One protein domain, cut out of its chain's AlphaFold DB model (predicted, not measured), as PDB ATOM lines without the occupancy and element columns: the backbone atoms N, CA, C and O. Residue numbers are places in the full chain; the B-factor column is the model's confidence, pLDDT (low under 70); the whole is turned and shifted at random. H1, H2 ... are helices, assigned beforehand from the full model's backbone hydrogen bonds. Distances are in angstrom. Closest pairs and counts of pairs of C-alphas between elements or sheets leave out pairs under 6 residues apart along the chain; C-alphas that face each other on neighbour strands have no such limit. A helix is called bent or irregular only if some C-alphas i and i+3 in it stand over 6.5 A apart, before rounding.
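AT A GLANCE: This is residues 328 to 479 and 643 to 691 of the 692 residues of an uncharacterized protein of Gammaproteobacteria bacterium (UniProt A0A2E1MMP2). A helical body is built round H3, which runs through its middle, with H1 and H4 packed on one side of it and H5 and H7 on the other, while H8a packs on H7. H2 folds back at the end of H1, and H6 turns back from the end of H5 into an arm whose residues 463 to 476 stick out. The printed part has 201 residues with eight named helices, H1 to H8 in order, and no named strand; its class is all helix. It is compact, with a radius of gyration of the C-alphas of 18.7 A, and spans 59 by 56 by 32 A.

IN THESE COORDINATES: Find C-alpha 328 at (202.869, 245.664, 234.137); from there H1 runs 33.3 A to residue 350. Next come H2, residues 352 to 361, and H3, residues 387 to 406, 28.3 A long. H4 follows at residues 414 to 430, 25.1 A, and H5 at 433 to 452, 28.0 A. H6, residues 455 to 476, runs 31.4 A to C-alpha 476 at (208.188, 209.152, 204.973). After the cut, find H7 at residues 645 to 658. H8, residues 667 to 689, was assigned as one helix by its hydrogen bonds but is bent, with C-alphas 677 and 680 7.5 A apart; its arms are H8a, 667 to 677, and H8b, 680 to 689, which ends at C-alpha 689 at (192.454, 246.777, 242.822).

HOW THE PARTS SIT: Start at H3, the hub, which touches H1, H4, H5 and H7. H3, H5 and H7 form a bundle, helices side by side: H3 touches H5 at Glu 392 and Ala 435, closest C-alphas 5.0 A apart, at a shallow tilt of 14 degrees, the same way. H3 touches H7 at Ile 403 and Ile 646, 6.4 A between these closest C-alphas, opposite ways. The hairpin of H3 and H4 is closest at C-alphas 391 and 427, 5.2 A, its tilt of 35.0 degrees only just steep. H1 touches H4 with residues 332 to 342 alone, closest at C-alphas 339 and 422, 5.8 A. H8a touches H7, closest at C-alphas 676 and 647, 6.4 A; H1 and H7 are apart. Every O i to N i+4 pair is within hydrogen-bond range in H1, H2, H3, H5, H6, H7 and H8a; H4 has 12 of 13 and H8b 4 of 6.

THE WHOLE: The two C-alphas farthest apart, those of Gln 479 and Lys 691, are 59.0 A apart. Residues 480 to 642 are not printed, and C-alphas 479 and 643 stand 45.6 A apart across this cut. The link from H2 to H3, residues 362 to 386, is long. Look for pLDDT under 70 at residues 375 to 378, 477 to 479 and 685 to 691.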
ATOM      1  N   GLN A 328     202.360 244.959 235.316       92.88
ATOM      2  CA  GLN A 328     202.869 245.664 234.137       92.88
ATOM      3  C   GLN A 328     204.356 245.979 234.323       92.88
ATOM      4  O   GLN A 328     205.152 245.743 233.416       92.88
ATOM      5  N   LEU A 329     204.746 246.460 235.508       95.06
ATOM      6  CA  LEU A 329     206.148 246.745 235.823       95.06
ATOM      7  C   LEU A 329     207.005 245.474 235.782       95.06
ATOM      8  O   LEU A 329     208.086 245.477 235.192       95.06
ATOM      9  N   PHE A 330     206.524 244.380 236.375       95.81
ATOM     10  CA  PHE A 330     207.218 243.094 236.357       95.81
ATOM     11  C   PHE A 330     207.419 242.574 234.925       95.81
ATOM     12  O   PHE A 330     208.519 242.145 234.575       95.81
ATOM     13  N   LEU A 331     206.395 242.675 234.070       95.56
ATOM     14  CA  LEU A 331     206.490 242.302 232.657       95.56
ATOM     15  C   LEU A 331     207.455 243.200 231.877       95.56
ATOM     16  O   LEU A 331     208.268 242.700 231.101       95.56
ATOM     17  N   SER A 332     207.419 244.509 232.115       96.81
ATOM     18  CA  SER A 332     208.363 245.447 231.507       96.81
ATOM     19  C   SER A 332     209.811 245.117 231.896       96.81
ATOM     20  O   SER A 332     210.708 245.120 231.050       96.81
ATOM     21  N   ASN A 333     210.043 244.721 233.152       97.56
ATOM     22  CA  ASN A 333     211.354 244.279 233.631       97.56
ATOM     23  C   ASN A 333     211.780 242.918 233.048       97.56
ATOM     24  O   ASN A 333     212.963 242.742 232.750       97.56
ATOM     25  N   LEU A 334     210.858 241.975 232.818       97.25
ATOM     26  CA  LEU A 334     211.142 240.740 232.066       97.25
ATOM     27  C   LEU A 334     211.587 241.044 230.630       97.25
ATOM     28  O   LEU A 334     212.618 240.549 230.178       97.25
ATOM     29  N   LEU A 335     210.855 241.915 229.933       98.25
ATOM     30  CA  LEU A 335     211.189 242.317 228.566       98.25
ATOM     31  C   LEU A 335     212.534 243.055 228.487       98.25
ATOM     32  O   LEU A 335     213.348 242.804 227.595       98.25
ATOM     33  N   THR A 336     212.780 243.954 229.439       97.88
ATOM     34  CA  THR A 336     214.013 244.747 229.496       97.88
ATOM     35  C   THR A 336     215.217 243.864 229.805       97.88
ATOM     36  O   THR A 336     216.214 243.927 229.091       97.88
ATOM     37  N   SER A 337     215.124 242.994 230.817       97.00
ATOM     38  CA  SER A 337     216.202 242.053 231.156       97.00
ATOM     39  C   SER A 337     216.520 241.111 229.992       97.00
ATOM     40  O   SER A 337     217.680 241.021 229.600       97.00
ATOM     41  N   GLY A 338     215.509 240.503 229.360       96.75
ATOM     42  CA  GLY A 338     215.704 239.650 228.183       96.75
ATOM     43  C   GLY A 338     216.378 240.371 227.016       96.75
ATOM     44  O   GLY A 338     217.336 239.865 226.431       96.75
ATOM     45  N   SER A 339     215.939 241.591 226.713       97.56
ATOM     46  CA  SER A 339     216.535 242.378 225.629       97.56
ATOM     47  C   SER A 339     217.981 242.779 225.932       97.56
ATOM     48  O   SER A 339     218.834 242.692 225.052       97.56
ATOM     49  N   LEU A 340     218.290 243.169 227.175       96.81
ATOM     50  CA  LEU A 340     219.655 243.515 227.587       96.81
ATOM     51  C   LEU A 340     220.599 242.313 227.530       96.81
ATOM     52  O   LEU A 340     221.720 242.464 227.054       96.81
ATOM     53  N   ILE A 341     220.148 241.122 227.935       95.75
ATOM     54  CA  ILE A 341     220.931 239.882 227.803       95.75
ATOM     55  C   ILE A 341     221.321 239.653 226.341       95.75
ATOM     56  O   ILE A 341     222.477 239.333 226.046       95.75
ATOM     57  N   PHE A 342     220.369 239.852 225.423       95.12
ATOM     58  CA  PHE A 342     220.631 239.691 224.002       95.12
ATOM     59  C   PHE A 342     221.638 240.736 223.489       95.12
ATOM     60  O   PHE A 342     222.662 240.398 222.893       95.12
ATOM     61  N   LEU A 343     221.377 242.015 223.764       95.38
ATOM     62  CA  LEU A 343     222.203 243.125 223.292       95.38
ATOM     63  C   LEU A 343     223.626 243.075 223.863       95.38
ATOM     64  O   LEU A 343     224.590 243.225 223.115       95.38
ATOM     65  N   PHE A 344     223.786 242.797 225.158       95.50
ATOM     66  CA  PHE A 344     225.106 242.623 225.770       95.50
ATOM     67  C   PHE A 344     225.837 241.409 225.197       95.50
ATOM     68  O   PHE A 344     227.056 241.458 225.042       95.50
ATOM     69  N   GLY A 345     225.116 240.355 224.811       93.44
ATOM     70  CA  GLY A 345     225.682 239.225 224.080       93.44
ATOM     71  C   GLY A 345     226.285 239.634 222.733       93.44
ATOM     72  O   GLY A 345     227.393 239.214 222.409       93.44
ATOM     73  N   LEU A 346     225.599 240.493 221.970       93.31
ATOM     74  CA  LEU A 346     226.115 241.012 220.697       93.31
ATOM     75  C   LEU A 346     227.359 241.884 220.898       93.31
ATOM     76  O   LEU A 346     228.365 241.675 220.223       93.31
ATOM     77  N   ILE A 347     227.318 242.817 221.856       94.31
ATOM     78  CA  ILE A 347     228.458 243.701 222.155       94.31
ATOM     79  C   ILE A 347     229.664 242.873 222.625       94.31
ATOM     80  O   ILE A 347     230.791 243.130 222.203       94.31
ATOM     81  N   SER A 348     229.437 241.836 223.437       92.56
ATOM     82  CA  SER A 348     230.496 240.932 223.908       92.56
ATOM     83  C   SER A 348     231.097 240.064 222.802       92.56
ATOM     84  O   SER A 348     232.256 239.668 222.910       92.56
ATOM     85  N   GLY A 349     230.329 239.764 221.751       88.62
ATOM     86  CA  GLY A 349     230.836 239.081 220.563       88.62
ATOM     87  C   GLY A 349     231.753 239.964 219.713       88.62
ATOM     88  O   GLY A 349     232.600 239.438 219.000       88.62
ATOM     89  N   TYR A 350     231.609 241.291 219.809       89.06
ATOM     90  CA  TYR A 350     232.413 242.266 219.067       89.06
ATOM     91  C   TYR A 350     233.636 242.762 219.856       89.06
ATOM     92  O   TYR A 350     234.731 242.858 219.312       89.06
ATOM     93  N   SER A 351     233.476 243.065 221.148       90.56
ATOM     94  CA  SER A 351     234.533 243.639 221.988       90.56
ATOM     95  C   SER A 351     235.020 242.649 223.046       90.56
ATOM     96  O   SER A 351     234.282 242.295 223.969       90.56
ATOM     97  N   LYS A 352     236.300 242.249 222.963       89.88
ATOM     98  CA  LYS A 352     236.953 241.381 223.965       89.88
ATOM     99  C   LYS A 352     237.009 242.035 225.348       89.88
ATOM    100  O   LYS A 352     236.815 241.360 226.355       89.88
ATOM    101  N   LEU A 353     237.197 243.354 225.392       90.56
ATOM    102  CA  LEU A 353     237.192 244.132 226.630       90.56
ATOM    103  C   LEU A 353     235.801 244.140 227.281       90.56
ATOM    104  O   LEU A 353     235.670 243.855 228.471       90.56
ATOM    105  N   PHE A 354     234.743 244.391 226.499       92.12
ATOM    106  CA  PHE A 354     233.372 244.316 227.009       92.12
ATOM    107  C   PHE A 354     233.010 242.891 227.444       92.12
ATOM    108  O   PHE A 354     232.352 242.716 228.467       92.12
ATOM    109  N   ASN A 355     233.472 241.865 226.723       93.19
ATOM    110  CA  ASN A 355     233.299 240.459 227.101       93.19
ATOM    111  C   ASN A 355     233.911 240.164 228.485       93.19
ATOM    112  O   ASN A 355     233.261 239.570 229.345       93.19
ATOM    113  N   PHE A 356     235.128 240.654 228.736       92.69
ATOM    114  CA  PHE A 356     235.790 240.515 230.030       92.69
ATOM    115  C   PHE A 356     235.064 241.270 231.152       92.69
ATOM    116  O   PHE A 356     234.760 240.688 232.197       92.69
ATOM    117  N   PHE A 357     234.723 242.545 230.936       92.31
ATOM    118  CA  PHE A 357     234.045 243.356 231.950       92.31
ATOM    119  C   PHE A 357     232.623 242.892 232.247       92.31
ATOM    120  O   PHE A 357     232.208 242.920 233.402       92.31
ATOM    121  N   SER A 358     231.874 242.439 231.243       94.12
ATOM    122  CA  SER A 358     230.538 241.878 231.459       94.12
ATOM    123  C   SER A 358     230.611 240.579 232.259       94.12
ATOM    124  O   SER A 358     229.866 240.439 233.223       94.12
ATOM    125  N   ASN A 359     231.570 239.689 231.971       93.62
ATOM    126  CA  ASN A 359     231.842 238.531 232.828       93.62
ATOM    127  C   ASN A 359     232.156 238.949 234.274       93.62
ATOM    128  O   ASN A 359     231.656 238.340 235.220       93.62
ATOM    129  N   TYR A 360     232.939 240.019 234.454       93.75
ATOM    130  CA  TYR A 360     233.302 240.521 235.775       93.75
ATOM    131  C   TYR A 360     232.134 241.133 236.553       93.75
ATOM    132  O   TYR A 360     231.773 240.643 237.623       93.75
ATOM    133  N   PHE A 361     231.539 242.200 236.029       94.19
ATOM    134  CA  PHE A 361     230.557 243.010 236.744       94.19
ATOM    135  C   PHE A 361     229.160 242.392 236.755       94.19
ATOM    136  O   PHE A 361     228.439 242.548 237.737       94.19
ATOM    137  N   LEU A 362     228.763 241.641 235.723       95.56
ATOM    138  CA  LEU A 362     227.478 240.930 235.744       95.56
ATOM    139  C   LEU A 362     227.552 239.624 236.559       95.56
ATOM    140  O   LEU A 362     226.518 239.007 236.819       95.56
ATOM    141  N   GLY A 363     228.754 239.225 236.998       94.69
ATOM    142  CA  GLY A 363     228.981 238.036 237.819       94.69
ATOM    143  C   GLY A 363     228.594 236.756 237.095       94.69
ATOM    144  O   GLY A 363     227.825 235.966 237.633       94.69
ATOM    145  N   LEU A 364     229.045 236.590 235.851       93.81
ATOM    146  CA  LEU A 364     228.659 235.452 235.020       93.81
ATOM    147  C   LEU A 364     229.445 234.195 235.420       93.81
ATOM    148  O   LEU A 364     230.611 234.258 235.812       93.81
ATOM    149  N   ASN A 365     228.815 233.029 235.282       90.75
ATOM    150  CA  ASN A 365     229.474 231.739 235.518       90.75
ATOM    151  C   ASN A 365     230.454 231.381 234.393       90.75
ATOM    152  O   ASN A 365     231.401 230.632 234.604       90.75
ATOM    153  N   LYS A 366     230.220 231.917 233.193       88.75
ATOM    154  CA  LYS A 366     231.032 231.697 231.999       88.75
ATOM    155  C   LYS A 366     231.058 232.981 231.180       88.75
ATOM    156  O   LYS A 366     230.030 233.652 231.080       88.75
ATOM    157  N   TYR A 367     232.185 233.254 230.524       90.00
ATOM    158  CA  TYR A 367     232.306 234.388 229.606       90.00
ATOM    159  C   TYR A 367     231.155 234.412 228.589       90.00
ATOM    160  O   TYR A 367     230.722 233.337 228.147       90.00
ATOM    161  N   PRO A 368     230.670 235.598 228.188       91.75
ATOM    162  CA  PRO A 368     229.695 235.724 227.114       91.75
ATOM    163  C   PRO A 368     230.161 235.112 225.793       91.75
ATOM    164  O   PRO A 368     231.346 234.819 225.603       91.75
ATOM    165  N   MET A 369     229.233 234.994 224.839       86.38
ATOM    166  CA  MET A 369     229.556 234.621 223.461       86.38
ATOM    167  C   MET A 369     230.700 235.480 222.909       86.38
ATOM    168  O   MET A 369     230.673 236.706 222.978       86.38
ATOM    169  N   ARG A 370     231.724 234.802 222.380       82.88
ATOM    170  CA  ARG A 370     232.943 235.416 221.823       82.88
ATOM    171  C   ARG A 370     232.849 235.687 220.328       82.88
ATOM    172  O   ARG A 370     233.718 236.366 219.790       82.88
ATOM    173  N   THR A 371     231.838 235.114 219.686       82.06
ATOM    174  CA  THR A 371     231.552 235.224 218.262       82.06
ATOM    175  C   THR A 371     230.075 235.540 218.069       82.06
ATOM    176  O   THR A 371     229.231 235.274 218.933       82.06
ATOM    177  N   LEU A 372     229.766 236.132 216.919       81.88
ATOM    178  CA  LEU A 372     228.392 236.412 216.521       81.88
ATOM    179  C   LEU A 372     227.725 235.225 215.842       81.88
ATOM    180  O   LEU A 372     226.543 235.336 215.559       81.88
ATOM    181  N   GLU A 373     228.424 234.128 215.576       75.69
ATOM    182  CA  GLU A 373     227.872 232.947 214.914       75.69
ATOM    183  C   GLU A 373     227.108 232.057 215.904       75.69
ATOM    184  O   GLU A 373     227.348 232.083 217.111       75.69
ATOM    185  N   SER A 374     226.141 231.295 215.389       70.19
ATOM    186  CA  SER A 374     225.440 230.254 216.144       70.19
ATOM    187  C   SER A 374     225.579 228.961 215.364       70.19
ATOM    188  O   SER A 374     224.999 228.845 214.288       70.19
ATOM    189  N   ILE A 375     226.356 228.020 215.893       67.56
ATOM    190  CA  ILE A 375     226.644 226.736 215.247       67.56
ATOM    191  C   ILE A 375     226.139 225.621 216.165       67.56
ATOM    192  O   ILE A 375     226.022 225.800 217.379       67.56
ATOM    193  N   GLU A 376     225.805 224.470 215.595       51.75
ATOM    194  CA  GLU A 376     225.498 223.268 216.363       51.75
ATOM    195  C   GLU A 376     226.665 222.908 217.306       51.75
ATOM    196  O   GLU A 376     227.834 223.037 216.947       51.75
ATOM    197  N   GLY A 377     226.357 222.569 218.560       54.50
ATOM    198  CA  GLY A 377     227.355 222.388 219.626       54.50
ATOM    199  C   GLY A 377     227.853 223.684 220.296       54.50
ATOM    200  O   GLY A 377     228.361 223.629 221.413       54.50
ATOM    201  N   ASN A 378     227.641 224.860 219.692       63.53
ATOM    202  CA  ASN A 378     227.932 226.173 220.286       63.53
ATOM    203  C   ASN A 378     226.820 227.181 219.952       63.53
ATOM    204  O   ASN A 378     227.009 228.159 219.218       63.53
ATOM    205  N   THR A 379     225.623 226.895 220.461       78.19
ATOM    206  CA  THR A 379     224.438 227.720 220.227       78.19
ATOM    207  C   THR A 379     224.540 229.055 220.957       78.19
ATOM    208  O   THR A 379     225.127 229.179 222.037       78.19
ATOM    209  N   TRP A 380     223.975 230.096 220.349       82.62
ATOM    210  CA  TRP A 380     224.155 231.450 220.847       82.62
ATOM    211  C   TRP A 380     223.376 231.673 222.151       82.62
ATOM    212  O   TRP A 380     222.149 231.693 222.177       82.62
ATOM    213  N   ARG A 381     224.108 231.866 223.254       85.12
ATOM    214  CA  ARG A 381     223.561 232.044 224.617       85.12
ATOM    215  C   ARG A 381     223.594 233.484 225.136       85.12
ATOM    216  O   ARG A 381     223.261 233.735 226.292       85.12
ATOM    217  N   GLY A 382     224.033 234.432 224.309       88.44
ATOM    218  CA  GLY A 382     224.296 235.805 224.736       88.44
ATOM    219  C   GLY A 382     225.331 235.851 225.866       88.44
ATOM    220  O   GLY A 382     226.461 235.391 225.689       88.44
ATOM    221  N   ILE A 383     224.939 236.389 227.021       91.69
ATOM    222  CA  ILE A 383     225.763 236.419 228.244       91.69
ATOM    223  C   ILE A 383     225.454 235.271 229.228       91.69
ATOM    224  O   ILE A 383     226.160 235.111 230.218       91.69
ATOM    225  N   ALA A 384     224.416 234.463 228.990       91.00
ATOM    226  CA  ALA A 384     224.007 233.397 229.907       91.00
ATOM    227  C   ALA A 384     224.976 232.195 229.858       91.00
ATOM    228  O   ALA A 384     225.582 231.939 228.817       91.00
ATOM    229  N   PRO A 385     225.120 231.394 230.931       87.69
ATOM    230  CA  PRO A 385     225.979 230.209 230.952       87.69
ATOM    231  C   PRO A 385     225.441 229.035 230.120       87.69
ATOM    232  O   PRO A 385     226.224 228.183 229.707       87.69
ATOM    233  N   SER A 386     224.136 229.007 229.826       88.50
ATOM    234  CA  SER A 386     223.476 227.944 229.061       88.50
ATOM    235  C   SER A 386     222.509 228.519 228.025       88.50
ATOM    236  O   SER A 386     221.656 229.339 228.361       88.50
ATOM    237  N   ALA A 387     222.620 228.061 226.774       89.06
ATOM    238  CA  ALA A 387     221.674 228.414 225.715       89.06
ATOM    239  C   ALA A 387     220.283 227.811 225.962       89.06
ATOM    240  O   ALA A 387     219.282 228.458 225.670       89.06
ATOM    241  N   GLU A 388     220.212 226.606 226.544       87.81
ATOM    242  CA  GLU A 388     218.942 225.937 226.848       87.81
ATOM    243  C   GLU A 388     218.134 226.756 227.861       87.81
ATOM    244  O   GLU A 388     217.025 227.196 227.555       87.81
ATOM    245  N   GLY A 389     218.739 227.061 229.015       90.00
ATOM    246  CA  GLY A 389     218.097 227.861 230.060       90.00
ATOM    247  C   GLY A 389     217.737 229.274 229.591       90.00
ATOM    248  O   GLY A 389     216.708 229.814 229.991       90.00
ATOM    249  N   MET A 390     218.541 229.862 228.697       92.44
ATOM    250  CA  MET A 390     218.240 231.177 228.131       92.44
ATOM    251  C   MET A 390     217.077 231.141 227.133       92.44
ATOM    252  O   MET A 390     216.212 232.019 227.154       92.44
ATOM    253  N   GLY A 391     217.018 230.109 226.288       93.88
ATOM    254  CA  GLY A 391     215.895 229.878 225.381       93.88
ATOM    255  C   GLY A 391     214.582 229.698 226.142       93.88
ATOM    256  O   GLY A 391     213.570 230.284 225.766       93.88
ATOM    257  N   GLU A 392     214.604 228.973 227.264       94.50
ATOM    258  CA  GLU A 392     213.444 228.839 228.154       94.50
ATOM    259  C   GLU A 392     212.986 230.178 228.724       94.50
ATOM    260  O   GLU A 392     211.793 230.471 228.698       94.50
ATOM    261  N   PHE A 393     213.913 231.014 229.196       95.50
ATOM    262  CA  PHE A 393     213.574 232.337 229.714       95.50
ATOM    263  C   PHE A 393     212.929 233.232 228.643       95.50
ATOM    264  O   PHE A 393     211.912 233.881 228.908       95.50
ATOM    265  N   PHE A 394     213.474 233.248 227.421       96.88
ATOM    266  CA  PHE A 394     212.901 234.012 226.310       96.88
ATOM    267  C   PHE A 394     211.505 233.514 225.926       96.88
ATOM    268  O   PHE A 394     210.565 234.307 225.855       96.88
ATOM    269  N   ALA A 395     211.350 232.205 225.730       97.12
ATOM    270  CA  ALA A 395     210.076 231.580 225.391       97.12
ATOM    271  C   ALA A 395     209.012 231.800 226.477       97.12
ATOM    272  O   ALA A 395     207.873 232.150 226.165       97.12
ATOM    273  N   LEU A 396     209.384 231.678 227.753       96.19
ATOM    274  CA  LEU A 396     208.485 231.935 228.875       96.19
ATOM    275  C   LEU A 396     208.065 233.405 228.927       96.19
ATOM    276  O   LEU A 396     206.882 233.699 229.096       96.19
ATOM    277  N   THR A 397     209.004 234.334 228.733       97.38
ATOM    278  CA  THR A 397     208.705 235.774 228.683       97.38
ATOM    279  C   THR A 397     207.694 236.082 227.577       97.38
ATOM    280  O   THR A 397     206.703 236.772 227.820       97.38
ATOM    281  N   LEU A 398     207.879 235.507 226.386       97.81
ATOM    282  CA  LEU A 398     206.940 235.645 225.271       97.81
ATOM    283  C   LEU A 398     205.579 235.003 225.569       97.81
ATOM    284  O   LEU A 398     204.549 235.595 225.249       97.81
ATOM    285  N   LEU A 399     205.551 233.835 226.220       97.00
ATOM    286  CA  LEU A 399     204.309 233.180 226.644       97.00
ATOM    287  C   LEU A 399     203.533 234.046 227.644       97.00
ATOM    288  O   LEU A 399     202.320 234.211 227.518       97.00
ATOM    289  N   CYS A 400     204.238 234.633 228.613       95.19
ATOM    290  CA  CYS A 400     203.678 235.547 229.603       95.19
ATOM    291  C   CYS A 400     203.024 236.760 228.923       95.19
ATOM    292  O   CYS A 400     201.855 237.056 229.172       95.19
ATOM    293  N   VAL A 401     203.743 237.402 227.996       95.69
ATOM    294  CA  VAL A 401     203.227 238.523 227.195       95.69
ATOM    295  C   VAL A 401     201.999 238.106 226.390       95.69
ATOM    296  O   VAL A 401     200.981 238.796 226.446       95.69
ATOM    297  N   LEU A 402     202.063 236.971 225.685       95.19
ATOM    298  CA  LEU A 402     200.965 236.467 224.859       95.19
ATOM    299  C   LEU A 402     199.696 236.301 225.695       95.19
ATOM    300  O   LEU A 402     198.650 236.828 225.313       95.19
ATOM    301  N   ILE A 403     199.787 235.632 226.847       92.94
ATOM    302  CA  ILE A 403     198.640 235.351 227.720       92.94
ATOM    303  C   ILE A 403     198.066 236.642 228.312       92.94
ATOM    304  O   ILE A 403     196.850 236.844 228.303       92.94
ATOM    305  N   LEU A 404     198.911 237.537 228.825       91.62
ATOM    306  CA  LEU A 404     198.451 238.763 229.483       91.62
ATOM    307  C   LEU A 404     197.838 239.763 228.500       91.62
ATOM    308  O   LEU A 404     196.842 240.418 228.815       91.62
ATOM    309  N   PHE A 405     198.407 239.868 227.301       90.88
ATOM    310  CA  PHE A 405     197.906 240.760 226.263       90.88
ATOM    311  C   PHE A 405     196.564 240.290 225.707       90.88
ATOM    312  O   PHE A 405     195.614 241.065 225.608       90.88
ATOM    313  N   THR A 406     196.448 239.002 225.387       88.38
ATOM    314  CA  THR A 406     195.208 238.438 224.825       88.38
ATOM    315  C   THR A 406     194.070 238.396 225.846       88.38
ATOM    316  O   THR A 406     192.912 238.597 225.478       88.38
ATOM    317  N   SER A 407     194.386 238.228 227.134       85.75
ATOM    318  CA  SER A 407     193.426 238.387 228.236       85.75
ATOM    319  C   SER A 407     193.076 239.844 228.569       85.75
ATOM    320  O   SER A 407     192.228 240.073 229.430       85.75
ATOM    321  N   LYS A 408     193.670 240.829 227.875       85.25
ATOM    322  CA  LYS A 408     193.472 242.275 228.083       85.25
ATOM    323  C   LYS A 408     193.804 242.755 229.503       85.25
ATOM    324  O   LYS A 408     193.290 243.784 229.934       85.25
ATOM    325  N   ILE A 409     194.661 242.026 230.221       85.19
ATOM    326  CA  ILE A 409     195.118 242.400 231.569       85.19
ATOM    327  C   ILE A 409     196.157 243.526 231.486       85.19
ATOM    328  O   ILE A 409     196.198 244.394 232.354       85.19
ATOM    329  N   ILE A 410     196.971 243.530 230.428       88.06
ATOM    330  CA  ILE A 410     198.030 244.520 230.200       88.06
ATOM    331  C   ILE A 410     197.821 245.275 228.888       88.06
ATOM    332  O   ILE A 410     197.131 244.809 227.976       88.06
ATOM    333  N   LYS A 411     198.492 246.420 228.765       89.38
ATOM    334  CA  LYS A 411     198.653 247.140 227.497       89.38
ATOM    335  C   LYS A 411     200.121 247.098 227.100       89.38
ATOM    336  O   LYS A 411     200.985 247.272 227.949       89.38
ATOM    337  N   ILE A 412     200.393 246.888 225.815       92.75
ATOM    338  CA  ILE A 412     201.759 246.879 225.288       92.75
ATOM    339  C   ILE A 412     202.056 248.253 224.684       92.75
ATOM    340  O   ILE A 412     201.340 248.737 223.806       92.75
ATOM    341  N   SER A 413     203.114 248.890 225.172       93.62
ATOM    342  CA  SER A 413     203.652 250.143 224.648       93.62
ATOM    343  C   SER A 413     204.500 249.923 223.388       93.62
ATOM    344  O   SER A 413     204.989 248.828 223.120       93.62
ATOM    345  N   LYS A 414     204.749 250.991 222.616       94.50
ATOM    346  CA  LYS A 414     205.608 250.925 221.416       94.50
ATOM    347  C   LYS A 414     207.028 250.432 221.724       94.50
ATOM    348  O   LYS A 414     207.613 249.730 220.907       94.50
ATOM    349  N   VAL A 415     207.565 250.781 222.896       95.56
ATOM    350  CA  VAL A 415     208.892 250.329 223.341       95.56
ATOM    351  C   VAL A 415     208.875 248.829 223.618       95.56
ATOM    352  O   VAL A 415     209.750 248.112 223.147       95.56
ATOM    353  N   GLU A 416     207.848 248.330 224.307       96.44
ATOM    354  CA  GLU A 416     207.719 246.900 224.610       96.44
ATOM    355  C   GLU A 416     207.576 246.043 223.345       96.44
ATOM    356  O   GLU A 416     208.107 244.939 223.317       96.44
ATOM    357  N   ILE A 417     206.965 246.555 222.267       96.81
ATOM    358  CA  ILE A 417     206.941 245.864 220.962       96.81
ATOM    359  C   ILE A 417     208.364 245.630 220.436       96.81
ATOM    360  O   ILE A 417     208.676 244.532 219.977       96.81
ATOM    361  N   ILE A 418     209.245 246.631 220.531       97.69
ATOM    362  CA  ILE A 418     210.647 246.499 220.106       97.69
ATOM    363  C   ILE A 418     211.367 245.459 220.974       97.69
ATOM    364  O   ILE A 418     212.066 244.598 220.444       97.69
ATOM    365  N   LEU A 419     211.156 245.487 222.294       98.19
ATOM    366  CA  LEU A 419     211.746 244.509 223.216       98.19
ATOM    367  C   LEU A 419     211.273 243.076 222.914       98.19
ATOM    368  O   LEU A 419     212.076 242.146 222.908       98.19
ATOM    369  N   ILE A 420     209.990 242.889 222.591       98.25
ATOM    370  CA  ILE A 420     209.435 241.592 222.176       98.25
ATOM    371  C   ILE A 420     210.136 241.079 220.910       98.25
ATOM    372  O   ILE A 420     210.502 239.905 220.857       98.25
ATOM    373  N   LEU A 421     210.366 241.940 219.912       97.81
ATOM    374  CA  LEU A 421     211.084 241.563 218.687       97.81
ATOM    375  C   LEU A 421     212.529 241.136 218.978       97.81
ATOM    376  O   LEU A 421     212.982 240.125 218.445       97.81
ATOM    377  N   ILE A 422     213.233 241.854 219.858       97.44
ATOM    378  CA  ILE A 422     214.596 241.490 220.277       97.44
ATOM    379  C   ILE A 422     214.605 240.106 220.939       97.44
ATOM    380  O   ILE A 422     215.445 239.268 220.614       97.44
ATOM    381  N   ILE A 423     213.650 239.836 221.832       97.62
ATOM    382  CA  ILE A 423     213.539 238.547 222.529       97.62
ATOM    383  C   ILE A 423     213.176 237.410 221.570       97.62
ATOM    384  O   ILE A 423     213.713 236.315 221.711       97.62
ATOM    385  N   LEU A 424     212.315 237.652 220.576       96.88
ATOM    386  CA  LEU A 424     212.002 236.669 219.532       96.88
ATOM    387  C   LEU A 424     213.250 236.276 218.737       96.88
ATOM    388  O   LEU A 424     213.501 235.088 218.542       96.88
ATOM    389  N   ILE A 425     214.061 237.259 218.333       95.19
ATOM    390  CA  ILE A 425     215.346 236.997 217.674       95.19
ATOM    391  C   ILE A 425     216.246 236.194 218.618       95.19
ATOM    392  O   ILE A 425     216.792 235.169 218.213       95.19
ATOM    393  N   GLY A 426     216.351 236.602 219.886       94.12
ATOM    394  CA  GLY A 426     217.103 235.878 220.911       94.12
ATOM    395  C   GLY A 426     216.690 234.413 221.038       94.12
ATOM    396  O   GLY A 426     217.554 233.539 220.998       94.12
ATOM    397  N   LEU A 427     215.387 234.125 221.108       95.31
ATOM    398  CA  LEU A 427     214.860 232.763 221.174       95.31
ATOM    399  C   LEU A 427     215.302 231.927 219.968       95.31
ATOM    400  O   LEU A 427     215.832 230.834 220.151       95.31
ATOM    401  N   LEU A 428     215.161 232.456 218.750       93.12
ATOM    402  CA  LEU A 428     215.597 231.756 217.536       93.12
ATOM    403  C   LEU A 428     217.107 231.481 217.550       93.12
ATOM    404  O   LEU A 428     217.541 230.389 217.188       93.12
ATOM    405  N   ARG A 429     217.911 232.437 218.033       91.31
ATOM    406  CA  ARG A 429     219.373 232.301 218.128       91.31
ATOM    407  C   ARG A 429     219.832 231.263 219.154       91.31
ATOM    408  O   ARG A 429     220.858 230.630 218.931       91.31
ATOM    409  N   THR A 430     219.088 231.064 220.246       91.19
ATOM    410  CA  THR A 430     219.423 230.022 221.240       91.19
ATOM    411  C   THR A 430     219.298 228.603 220.691       91.19
ATOM    412  O   THR A 430     219.862 227.681 221.278       91.19
ATOM    413  N   ASN A 431     218.578 228.420 219.575       89.31
ATOM    414  CA  ASN A 431     218.300 227.123 218.957       89.31
ATOM    415  C   ASN A 431     217.734 226.088 219.956       89.31
ATOM    416  O   ASN A 431     217.954 224.883 219.832       89.31
ATOM    417  N   ASN A 432     217.004 226.546 220.981       89.38
ATOM    418  CA  ASN A 432     216.337 225.652 221.920       89.38
ATOM    419  C   ASN A 432     214.977 225.227 221.349       89.38
ATOM    420  O   ASN A 432     213.947 225.864 221.589       89.38
ATOM    421  N   PHE A 433     214.980 224.119 220.603       86.88
ATOM    422  CA  PHE A 433     213.770 223.559 220.001       86.88
ATOM    423  C   PHE A 433     212.678 223.236 221.033       86.88
ATOM    424  O   PHE A 433     211.501 223.463 220.757       86.88
ATOM    425  N   ALA A 434     213.029 222.747 222.228       88.50
ATOM    426  CA  ALA A 434     212.033 222.406 223.248       88.50
ATOM    427  C   ALA A 434     211.329 223.653 223.798       88.50
ATOM    428  O   ALA A 434     210.101 223.680 223.869       88.50
ATOM    429  N   ALA A 435     212.077 224.720 224.081       93.06
ATOM    430  CA  ALA A 435     211.497 225.990 224.512       93.06
ATOM    431  C   ALA A 435     210.610 226.612 223.419       93.06
ATOM    432  O   ALA A 435     209.494 227.050 223.698       93.06
ATOM    433  N   LEU A 436     211.064 226.603 222.159       94.31
ATOM    434  CA  LEU A 436     210.295 227.135 221.031       94.31
ATOM    435  C   LEU A 436     209.003 226.338 220.787       94.31
ATOM    436  O   LEU A 436     207.922 226.920 220.693       94.31
ATOM    437  N   SER A 437     209.100 225.010 220.706       90.44
ATOM    438  CA  SER A 437     207.951 224.126 220.467       90.44
ATOM    439  C   SER A 437     206.945 224.163 221.616       90.44
ATOM    440  O   SER A 437     205.745 224.256 221.358       90.44
ATOM    441  N   SER A 438     207.400 224.173 222.874       92.75
ATOM    442  CA  SER A 438     206.518 224.316 224.039       92.75
ATOM    443  C   SER A 438     205.846 225.690 224.089       92.75
ATOM    444  O   SER A 438     204.655 225.755 224.384       92.75
ATOM    445  N   PHE A 439     206.542 226.777 223.725       95.94
ATOM    446  CA  PHE A 439     205.929 228.103 223.573       95.94
ATOM    447  C   PHE A 439     204.826 228.105 222.513       95.94
ATOM    448  O   PHE A 439     203.716 228.555 222.793       95.94
ATOM    449  N   VAL A 440     205.096 227.571 221.318       93.94
ATOM    450  CA  VAL A 440     204.108 227.512 220.229       93.94
ATOM    451  C   VAL A 440     202.918 226.637 220.623       93.94
ATOM    452  O   VAL A 440     201.772 227.059 220.484       93.94
ATOM    453  N   LEU A 441     203.170 225.446 221.173       91.81
ATOM    454  CA  LEU A 441     202.126 224.520 221.607       91.81
ATOM    455  C   LEU A 441     201.254 225.133 222.709       91.81
ATOM    456  O   LEU A 441     200.025 225.072 222.629       91.81
ATOM    457  N   LEU A 442     201.860 225.771 223.712       94.06
ATOM    458  CA  LEU A 442     201.122 226.419 224.797       94.06
ATOM    459  C   LEU A 442     200.417 227.711 224.355       94.06
ATOM    460  O   LEU A 442     199.316 228.005 224.817       94.06
ATOM    461  N   GLY A 443     200.984 228.455 223.408       92.62
ATOM    462  CA  GLY A 443     200.319 229.597 222.783       92.62
ATOM    463  C   GLY A 443     199.077 229.178 221.990       92.62
ATOM    464  O   GLY A 443     198.014 229.785 222.133       92.62
ATOM    465  N   LEU A 444     199.179 228.101 221.203       90.06
ATOM    466  CA  LEU A 444     198.062 227.547 220.433       90.06
ATOM    467  C   LEU A 444     196.977 226.962 221.341       90.06
ATOM    468  O   LEU A 444     195.808 227.312 221.166       90.06
ATOM    469  N   THR A 445     197.333 226.134 222.335       89.31
ATOM    470  CA  THR A 445     196.363 225.618 223.330       89.31
ATOM    471  C   THR A 445     195.599 226.766 223.987       89.31
ATOM    472  O   THR A 445     194.372 226.705 224.085       89.31
ATOM    473  N   TYR A 446     196.296 227.836 224.382       90.12
ATOM    474  CA  TYR A 446     195.683 229.004 225.004       90.12
ATOM    475  C   TYR A 446     194.718 229.727 224.055       90.12
ATOM    476  O   TYR A 446     193.590 230.051 224.435       90.12
ATOM    477  N   TRP A 447     195.119 229.932 222.798       87.75
ATOM    478  CA  TRP A 447     194.273 230.553 221.780       87.75
ATOM    479  C   TRP A 447     193.004 229.735 221.497       87.75
ATOM    480  O   TRP A 447     191.894 230.280 221.511       87.75
ATOM    481  N   PHE A 448     193.136 228.415 221.321       87.19
ATOM    482  CA  PHE A 448     191.995 227.510 221.168       87.19
ATOM    483  C   PHE A 448     191.090 227.525 222.405       87.19
ATOM    484  O   PHE A 448     189.863 227.543 222.274       87.19
ATOM    485  N   TYR A 449     191.674 227.573 223.603       87.25
ATOM    486  CA  TYR A 449     190.923 227.672 224.848       87.25
ATOM    487  C   TYR A 449     190.087 228.953 224.921       87.25
ATOM    488  O   TYR A 449     188.899 228.873 225.235       87.25
ATOM    489  N   ILE A 450     190.651 230.112 224.566       86.06
ATOM    490  CA  ILE A 450     189.893 231.371 224.506       86.06
ATOM    491  C   ILE A 450     188.742 231.278 223.499       86.06
ATOM    492  O   ILE A 450     187.629 231.708 223.810       86.06
ATOM    493  N   LYS A 451     189.001 230.732 222.305       86.50
ATOM    494  CA  LYS A 451     188.035 230.714 221.198       86.50
ATOM    495  C   LYS A 451     186.869 229.753 221.437       86.50
ATOM    496  O   LYS A 451     185.724 230.124 221.203       86.50
ATOM    497  N   TYR A 452     187.153 228.531 221.882       85.19
ATOM    498  CA  TYR A 452     186.152 227.461 221.962       85.19
ATOM    499  C   TYR A 452     185.650 227.197 223.382       85.19
ATOM    500  O   TYR A 452     184.576 226.620 223.538       85.19
ATOM    501  N   LYS A 453     186.420 227.566 224.419       83.31
ATOM    502  CA  LYS A 453     186.135 227.295 225.846       83.31
ATOM    503  C   LYS A 453     185.775 225.834 226.167       83.31
ATOM    504  O   LYS A 453     185.230 225.547 227.229       83.31
ATOM    505  N   ASN A 454     186.093 224.900 225.271       81.12
ATOM    506  CA  ASN A 454     185.740 223.493 225.381       81.12
ATOM    507  C   ASN A 454     186.991 222.633 225.221       81.12
ATOM    508  O   ASN A 454     187.517 222.465 224.121       81.12
ATOM    509  N   ILE A 455     187.445 222.061 226.336       80.06
ATOM    510  CA  ILE A 455     188.677 221.271 226.392       80.06
ATOM    511  C   ILE A 455     188.613 220.010 225.519       80.06
ATOM    512  O   ILE A 455     189.641 219.572 225.015       80.06
ATOM    513  N   LYS A 456     187.409 219.465 225.268       82.88
ATOM    514  CA  LYS A 456     187.227 218.287 224.403       82.88
ATOM    515  C   LYS A 456     187.592 218.590 222.951       82.88
ATOM    516  O   LYS A 456     188.221 217.761 222.310       82.88
ATOM    517  N   ILE A 457     187.239 219.778 222.451       80.56
ATOM    518  CA  ILE A 457     187.575 220.208 221.081       80.56
ATOM    519  C   ILE A 457     189.088 220.392 220.946       80.56
ATOM    520  O   ILE A 457     189.673 219.956 219.959       80.56
ATOM    521  N   ILE A 458     189.726 220.978 221.965       80.44
ATOM    522  CA  ILE A 458     191.185 221.127 222.017       80.44
ATOM    523  C   ILE A 458     191.842 219.746 221.961       80.44
ATOM    524  O   ILE A 458     192.675 219.499 221.094       80.44
ATOM    525  N   PHE A 459     191.415 218.818 222.818       82.31
ATOM    526  CA  PHE A 459     191.936 217.452 222.832       82.31
ATOM    527  C   PHE A 459     191.745 216.738 221.487       82.31
ATOM    528  O   PHE A 459     192.697 216.167 220.965       82.31
ATOM    529  N   LEU A 460     190.555 216.833 220.884       83.62
ATOM    530  CA  LEU A 460     190.270 216.245 219.574       83.62
ATOM    531  C   LEU A 460     191.175 216.831 218.477       83.62
ATOM    532  O   LEU A 460     191.652 216.095 217.620       83.62
ATOM    533  N   SER A 461     191.448 218.141 218.523       80.19
ATOM    534  CA  SER A 461     192.345 218.802 217.568       80.19
ATOM    535  C   SER A 461     193.798 218.339 217.708       80.19
ATOM    536  O   SER A 461     194.445 218.076 216.696       80.19
ATOM    537  N   TYR A 462     194.296 218.148 218.938       83.44
ATOM    538  CA  TYR A 462     195.622 217.565 219.165       83.44
ATOM    539  C   TYR A 462     195.678 216.107 218.741       83.44
ATOM    540  O   TYR A 462     196.648 215.707 218.109       83.44
ATOM    541  N   PHE A 463     194.640 215.324 219.042       83.62
ATOM    542  CA  PHE A 463     194.561 213.935 218.614       83.62
ATOM    543  C   PHE A 463     194.624 213.828 217.086       83.62
ATOM    544  O   PHE A 463     195.450 213.084 216.573       83.62
ATOM    545  N   ALA A 464     193.837 214.634 216.367       83.94
ATOM    546  CA  ALA A 464     193.858 214.683 214.905       83.94
ATOM    547  C   ALA A 464     195.215 215.138 214.336       83.94
ATOM    548  O   ALA A 464     195.673 214.596 213.334       83.94
ATOM    549  N   LEU A 465     195.883 216.109 214.971       84.00
ATOM    550  CA  LEU A 465     197.224 216.542 214.564       84.00
ATOM    551  C   LEU A 465     198.266 215.445 214.788       84.00
ATOM    552  O   LEU A 465     199.067 215.181 213.897       84.00
ATOM    553  N   ILE A 466     198.254 214.799 215.955       83.75
ATOM    554  CA  ILE A 466     199.184 213.713 216.281       83.75
ATOM    555  C   ILE A 466     198.972 212.546 215.320       83.75
ATOM    556  O   ILE A 466     199.947 212.053 214.765       83.75
ATOM    557  N   THR A 467     197.729 212.126 215.063       79.88
ATOM    558  CA  THR A 467     197.470 211.035 214.114       79.88
ATOM    559  C   THR A 467     197.914 211.393 212.698       79.88
ATOM    560  O   THR A 467     198.512 210.557 212.026       79.88
ATOM    561  N   PHE A 468     197.704 212.640 212.266       83.69
ATOM    562  CA  PHE A 468     198.165 213.131 210.969       83.69
ATOM    563  C   PHE A 468     199.696 213.144 210.850       83.69
ATOM    564  O   PHE A 468     200.240 212.620 209.879       83.69
ATOM    565  N   PHE A 469     200.410 213.685 211.843       80.19
ATOM    566  CA  PHE A 469     201.875 213.699 211.835       80.19
ATOM    567  C   PHE A 469     202.472 212.298 211.958       80.19
ATOM    568  O   PHE A 469     203.430 211.997 211.252       80.19
ATOM    569  N   SER A 470     201.888 211.426 212.783       76.81
ATOM    570  CA  SER A 470     202.292 210.020 212.866       76.81
ATOM    571  C   SER A 470     202.095 209.303 211.530       76.81
ATOM    572  O   SER A 470     202.979 208.567 211.104       76.81
ATOM    573  N   PHE A 471     200.986 209.552 210.824       79.88
ATOM    574  CA  PHE A 471     200.747 209.000 209.488       79.88
ATOM    575  C   PHE A 471     201.790 209.486 208.469       79.88
ATOM    576  O   PHE A 471     202.354 208.676 207.736       79.88
ATOM    577  N   ILE A 472     202.106 210.787 208.457       80.38
ATOM    578  CA  ILE A 472     203.175 211.343 207.609       80.38
ATOM    579  C   ILE A 472     204.529 210.717 207.954       80.38
ATOM    580  O   ILE A 472     205.281 210.359 207.051       80.38
ATOM    581  N   TYR A 473     204.844 210.583 209.244       73.06
ATOM    582  CA  TYR A 473     206.111 210.017 209.694       73.06
ATOM    583  C   TYR A 473     206.264 208.563 209.241       73.06
ATOM    584  O   TYR A 473     207.281 208.227 208.647       73.06
ATOM    585  N   ILE A 474     205.235 207.731 209.434       74.75
ATOM    586  CA  ILE A 474     205.236 206.325 208.997       74.75
ATOM    587  C   ILE A 474     205.436 206.213 207.478       74.75
ATOM    588  O   ILE A 474     206.170 205.336 207.025       74.75
ATOM    589  N   ASN A 475     204.823 207.106 206.696       74.56
ATOM    590  CA  ASN A 475     204.942 207.087 205.236       74.56
ATOM    591  C   ASN A 475     206.308 207.574 204.728       74.56
ATOM    592  O   ASN A 475     206.763 207.103 203.690       74.56
ATOM    593  N   ASN A 476     206.953 208.506 205.434       71.06
ATOM    594  CA  ASN A 476     208.188 209.152 204.973       71.06
ATOM    595  C   ASN A 476     209.466 208.585 205.614       71.06
ATOM    596  O   ASN A 476     210.542 208.728 205.038       71.06
ATOM    597  N   TYR A 477     209.374 207.963 206.792       63.53
ATOM    598  CA  TYR A 477     210.524 207.572 207.607       63.53
ATOM    599  C   TYR A 477     210.362 206.147 208.163       63.53
ATOM    600  O   TYR A 477     209.935 205.944 209.295       63.53
ATOM    601  N   GLN A 478     210.782 205.144 207.385       64.00
ATOM    602  CA  GLN A 478     210.993 203.762 207.859       64.00
ATOM    603  C   GLN A 478     212.445 203.509 208.312       64.00
ATOM    604  O   GLN A 478     212.949 202.394 208.231       64.00
ATOM    605  N   GLN A 479     213.164 204.547 208.747       65.81
ATOM    606  CA  GLN A 479     214.612 204.447 208.975       65.81
ATOM    607  C   GLN A 479     215.007 203.678 210.243       65.81
ATOM    608  O   GLN A 479     216.110 203.141 210.289       65.81
ATOM    609  N   LYS A 643     193.654 229.391 240.152       86.31
ATOM    610  CA  LYS A 643     192.513 230.074 239.533       86.31
ATOM    611  C   LYS A 643     192.896 230.725 238.209       86.31
ATOM    612  O   LYS A 643     192.122 230.680 237.255       86.31
ATOM    613  N   TYR A 644     194.087 231.316 238.134       87.38
ATOM    614  CA  TYR A 644     194.528 232.064 236.959       87.38
ATOM    615  C   TYR A 644     195.216 231.170 235.927       87.38
ATOM    616  O   TYR A 644     196.132 230.411 236.243       87.38
ATOM    617  N   LEU A 645     194.807 231.310 234.662       87.44
ATOM    618  CA  LEU A 645     195.373 230.544 233.547       87.44
ATOM    619  C   LEU A 645     196.867 230.820 233.360       87.44
ATOM    620  O   LEU A 645     197.612 229.890 233.087       87.44
ATOM    621  N   ILE A 646     197.322 232.058 233.566       90.38
ATOM    622  CA  ILE A 646     198.744 232.392 233.442       90.38
ATOM    623  C   ILE A 646     199.623 231.515 234.339       90.38
ATOM    624  O   ILE A 646     200.571 230.913 233.847       90.38
ATOM    625  N   SER A 647     199.266 231.351 235.615       91.31
ATOM    626  CA  SER A 647     200.032 230.515 236.544       91.31
ATOM    627  C   SER A 647     200.094 229.058 236.075       91.31
ATOM    628  O   SER A 647     201.153 228.442 236.147       91.31
ATOM    629  N   LYS A 648     198.992 228.520 235.529       91.62
ATOM    630  CA  LYS A 648     198.944 227.154 234.978       91.62
ATOM    631  C   LYS A 648     199.862 226.992 233.777       91.62
ATOM    632  O   LYS A 648     200.680 226.082 233.756       91.62
ATOM    633  N   TYR A 649     199.726 227.866 232.785       93.31
ATOM    634  CA  TYR A 649     200.459 227.753 231.527       93.31
ATOM    635  C   TYR A 649     201.959 227.973 231.719       93.31
ATOM    636  O   TYR A 649     202.748 227.219 231.158       93.31
ATOM    637  N   LEU A 650     202.361 228.941 232.550       94.56
ATOM    638  CA  LEU A 650     203.776 229.160 232.860       94.56
ATOM    639  C   LEU A 650     204.382 227.977 233.627       94.56
ATOM    640  O   LEU A 650     205.504 227.574 233.342       94.56
ATOM    641  N   LEU A 651     203.643 227.382 234.567       94.88
ATOM    642  CA  LEU A 651     204.130 226.219 235.305       94.88
ATOM    643  C   LEU A 651     204.199 224.960 234.429       94.88
ATOM    644  O   LEU A 651     205.185 224.234 234.497       94.88
ATOM    645  N   ILE A 652     203.202 224.721 233.569       94.75
ATOM    646  CA  ILE A 652     203.239 223.627 232.585       94.75
ATOM    647  C   ILE A 652     204.417 223.819 231.622       94.75
ATOM    648  O   ILE A 652     205.130 222.858 231.350       94.75
ATOM    649  N   PHE A 653     204.665 225.048 231.154       95.88
ATOM    650  CA  PHE A 653     205.829 225.361 230.321       95.88
ATOM    651  C   PHE A 653     207.138 224.953 231.008       95.88
ATOM    652  O   PHE A 653     207.956 224.265 230.400       95.88
ATOM    653  N   LEU A 654     207.324 225.335 232.275       94.06
ATOM    654  CA  LEU A 654     208.526 224.982 233.034       94.06
ATOM    655  C   LEU A 654     208.664 223.463 233.203       94.06
ATOM    656  O   LEU A 654     209.723 222.920 232.913       94.06
ATOM    657  N   LEU A 655     207.590 222.761 233.582       92.75
ATOM    658  CA  LEU A 655     207.615 221.303 233.761       92.75
ATOM    659  C   LEU A 655     207.970 220.544 232.480       92.75
ATOM    660  O   LEU A 655     208.725 219.577 232.540       92.75
ATOM    661  N   LEU A 656     207.452 220.984 231.328       91.50
ATOM    662  CA  LEU A 656     207.783 220.379 230.037       91.50
ATOM    663  C   LEU A 656     209.268 220.544 229.700       91.50
ATOM    664  O   LEU A 656     209.889 219.609 229.202       91.50
ATOM    665  N   ASN A 657     209.847 221.712 229.983       92.38
ATOM    666  CA  ASN A 657     211.251 221.977 229.669       92.38
ATOM    667  C   ASN A 657     212.216 221.335 230.681       92.38
ATOM    668  O   ASN A 657     213.273 220.854 230.280       92.38
ATOM    669  N   PHE A 658     211.826 221.196 231.953       91.12
ATOM    670  CA  PHE A 658     212.619 220.508 232.983       91.12
ATOM    671  C   PHE A 658     212.875 219.025 232.695       91.12
ATOM    672  O   PHE A 658     213.854 218.479 233.206       91.12
ATOM    673  N   LEU A 659     212.065 218.389 231.837       88.69
ATOM    674  CA  LEU A 659     212.378 217.061 231.298       88.69
ATOM    675  C   LEU A 659     213.716 217.066 230.552       88.69
ATOM    676  O   LEU A 659     214.482 216.116 230.686       88.69
ATOM    677  N   LYS A 660     213.986 218.122 229.778       86.62
ATOM    678  CA  LYS A 660     215.088 218.195 228.815       86.62
ATOM    679  C   LYS A 660     216.257 219.073 229.282       86.62
ATOM    680  O   LYS A 660     217.327 218.989 228.684       86.62
ATOM    681  N   SER A 661     216.096 219.922 230.292       88.44
ATOM    682  CA  SER A 661     217.131 220.895 230.662       88.44
ATOM    683  C   SER A 661     217.547 220.827 232.122       88.44
ATOM    684  O   SER A 661     216.735 220.555 233.003       88.44
ATOM    685  N   ASP A 662     218.800 221.190 232.393       89.44
ATOM    686  CA  ASP A 662     219.353 221.368 233.745       89.44
ATOM    687  C   ASP A 662     219.085 222.768 234.318       89.44
ATOM    688  O   ASP A 662     219.847 223.279 235.139       89.44
ATOM    689  N   ALA A 663     218.026 223.431 233.851       90.06
ATOM    690  CA  ALA A 663     217.685 224.799 234.215       90.06
ATOM    691  C   ALA A 663     217.719 225.042 235.732       90.06
ATOM    692  O   ALA A 663     218.264 226.055 236.164       90.06
ATOM    693  N   LEU A 664     217.201 224.116 236.545       92.38
ATOM    694  CA  LEU A 664     217.105 224.297 237.999       92.38
ATOM    695  C   LEU A 664     218.440 224.270 238.752       92.38
ATOM    696  O   LEU A 664     218.468 224.674 239.913       92.38
ATOM    697  N   LEU A 665     219.541 223.868 238.110       93.06
ATOM    698  CA  LEU A 665     220.878 224.007 238.697       93.06
ATOM    699  C   LEU A 665     221.339 225.469 238.742       93.06
ATOM    700  O   LEU A 665     222.190 225.836 239.548       93.06
ATOM    701  N   TYR A 666     220.769 226.326 237.893       92.00
ATOM    702  CA  TYR A 666     221.096 227.744 237.861       92.00
ATOM    703  C   TYR A 666     220.184 228.522 238.812       92.00
ATOM    704  O   TYR A 666     218.955 228.487 238.708       92.00
ATOM    705  N   LEU A 667     220.806 229.300 239.701       93.81
ATOM    706  CA  LEU A 667     220.123 230.116 240.705       93.81
ATOM    707  C   LEU A 667     218.968 230.971 240.132       93.81
ATOM    708  O   LEU A 667     217.876 230.914 240.708       93.81
ATOM    709  N   PRO A 668     219.128 231.719 239.013       94.50
ATOM    710  CA  PRO A 668     218.042 232.540 238.466       94.50
ATOM    711  C   PRO A 668     216.781 231.731 238.135       94.50
ATOM    712  O   PRO A 668     215.665 232.154 238.437       94.50
ATOM    713  N   ASN A 669     216.952 230.535 237.569       93.75
ATOM    714  CA  ASN A 669     215.855 229.674 237.140       93.75
ATOM    715  C   ASN A 669     215.104 229.093 238.346       93.75
ATOM    716  O   ASN A 669     213.872 229.056 238.333       93.75
ATOM    717  N   LEU A 670     215.816 228.709 239.414       94.94
ATOM    718  CA  LEU A 670     215.187 228.258 240.660       94.94
ATOM    719  C   LEU A 670     214.386 229.382 241.335       94.94
ATOM    720  O   LEU A 670     213.240 229.166 241.738       94.94
ATOM    721  N   VAL A 671     214.950 230.596 241.418       96.06
ATOM    722  CA  VAL A 671     214.230 231.778 241.931       96.06
ATOM    723  C   VAL A 671     212.953 232.002 241.127       96.06
ATOM    724  O   VAL A 671     211.879 232.209 241.692       96.06
ATOM    725  N   PHE A 672     213.054 231.916 239.803       93.25
ATOM    726  CA  PHE A 672     211.932 232.164 238.916       93.25
ATOM    727  C   PHE A 672     210.831 231.099 239.021       93.25
ATOM    728  O   PHE A 672     209.652 231.454 239.048       93.25
ATOM    729  N   LEU A 673     211.180 229.817 239.191       94.94
ATOM    730  CA  LEU A 673     210.205 228.760 239.497       94.94
ATOM    731  C   LEU A 673     209.415 229.085 240.775       94.94
ATOM    732  O   LEU A 673     208.187 228.984 240.788       94.94
ATOM    733  N   ILE A 674     210.096 229.518 241.841       95.62
ATOM    734  CA  ILE A 674     209.447 229.875 243.113       95.62
ATOM    735  C   ILE A 674     208.524 231.093 242.943       95.62
ATOM    736  O   ILE A 674     207.436 231.124 243.528       95.62
ATOM    737  N   VAL A 675     208.907 232.070 242.113       94.50
ATOM    738  CA  VAL A 675     208.040 233.203 241.745       94.50
ATOM    739  C   VAL A 675     206.794 232.716 241.003       94.50
ATOM    740  O   VAL A 675     205.691 233.099 241.383       94.50
ATOM    741  N   VAL A 676     206.927 231.826 240.011       94.31
ATOM    742  CA  VAL A 676     205.784 231.256 239.269       94.31
ATOM    743  C   VAL A 676     204.839 230.485 240.201       94.31
ATOM    744  O   VAL A 676     203.623 230.676 240.138       94.31
ATOM    745  N   LEU A 677     205.380 229.703 241.141       94.31
ATOM    746  CA  LEU A 677     204.607 228.984 242.166       94.31
ATOM    747  C   LEU A 677     203.890 229.909 243.166       94.31
ATOM    748  O   LEU A 677     203.008 229.465 243.898       94.31
ATOM    749  N   ASN A 678     204.235 231.197 243.215       93.38
ATOM    750  CA  ASN A 678     203.540 232.199 244.028       93.38
ATOM    751  C   ASN A 678     202.853 233.287 243.189       93.38
ATOM    752  O   ASN A 678     202.254 234.205 243.753       93.38
ATOM    753  N   LEU A 679     202.868 233.166 241.859       91.31
ATOM    754  CA  LEU A 679     202.336 234.174 240.946       91.31
ATOM    755  C   LEU A 679     200.839 234.407 241.159       91.31
ATOM    756  O   LEU A 679     200.357 235.528 241.051       91.31
ATOM    757  N   GLU A 680     200.099 233.366 241.532       89.81
ATOM    758  CA  GLU A 680     198.677 233.488 241.849       89.81
ATOM    759  C   GLU A 680     198.400 234.443 243.019       89.81
ATOM    760  O   GLU A 680     197.485 235.260 242.923       89.81
ATOM    761  N   LYS A 681     199.219 234.393 244.079       89.62
ATOM    762  CA  LYS A 681     199.116 235.315 245.223       89.62
ATOM    763  C   LYS A 681     199.496 236.743 244.829       89.62
ATOM    764  O   LYS A 681     198.940 237.700 245.353       89.62
ATOM    765  N   LEU A 682     200.461 236.881 243.922       89.25
ATOM    766  CA  LEU A 682     200.918 238.176 243.418       89.25
ATOM    767  C   LEU A 682     199.856 238.840 242.527       89.25
ATOM    768  O   LEU A 682     199.627 240.042 242.613       89.25
ATOM    769  N   ILE A 683     199.168 238.055 241.694       85.12
ATOM    770  CA  ILE A 683     198.157 238.556 240.755       85.12
ATOM    771  C   ILE A 683     196.817 238.847 241.439       85.12
ATOM    772  O   ILE A 683     196.151 239.805 241.039       85.12
ATOM    773  N   SER A 684     196.410 238.080 242.460       78.75
ATOM    774  CA  SER A 684     195.108 238.276 243.118       78.75
ATOM    775  C   SER A 684     194.910 239.704 243.627       78.75
ATOM    776  O   SER A 684     193.850 240.289 243.410       78.75
ATOM    777  N   ASN A 685     195.962 240.300 244.193       65.81
ATOM    778  CA  ASN A 685     195.920 241.668 244.704       65.81
ATOM    779  C   ASN A 685     195.772 242.717 243.589       65.81
ATOM    780  O   ASN A 685     195.075 243.706 243.778       65.81
ATOM    781  N   ASN A 686     196.368 242.499 242.411       64.00
ATOM    782  CA  ASN A 686     196.253 243.440 241.289       64.00
ATOM    783  C   ASN A 686     194.844 243.462 240.680       64.00
ATOM    784  O   ASN A 686     194.351 244.516 240.278       64.00
ATOM    785  N   ILE A 687     194.174 242.308 240.622       58.88
ATOM    786  CA  ILE A 687     192.845 242.208 240.004       58.88
ATOM    787  C   ILE A 687     191.752 242.759 240.930       58.88
ATOM    788  O   ILE A 687     190.805 243.373 240.441       58.88
ATOM    789  N   GLU A 688     191.885 242.604 242.250       48.03
ATOM    790  CA  GLU A 688     190.971 243.236 243.217       48.03
ATOM    791  C   GLU A 688     191.062 244.767 243.184       48.03
ATOM    792  O   GLU A 688     190.034 245.435 243.261       48.03
ATOM    793  N   ILE A 689     192.256 245.325 242.960       42.00
ATOM    794  CA  ILE A 689     192.454 246.777 242.822       42.00
ATOM    795  C   ILE A 689     191.856 247.303 241.508       42.00
ATOM    796  O   ILE A 689     191.319 248.399 241.496       42.00
ATOM    797  N   SER A 690     191.863 246.524 240.419       35.94
ATOM    798  CA  SER A 690     191.281 246.951 239.128       35.94
ATOM    799  C   SER A 690     189.742 246.998 239.078       35.94
ATOM    800  O   SER A 690     189.176 247.392 238.057       35.94
ATOM    801  N   LYS A 691     189.059 246.548 240.140       34.38
ATOM    802  CA  LYS A 691     187.590 246.569 240.267       34.38
ATOM    803  C   LYS A 691     187.054 247.744 241.097       34.38
ATOM    804  O   LYS A 691     185.835 247.884 241.189       34.38
TER     805      LYS A 691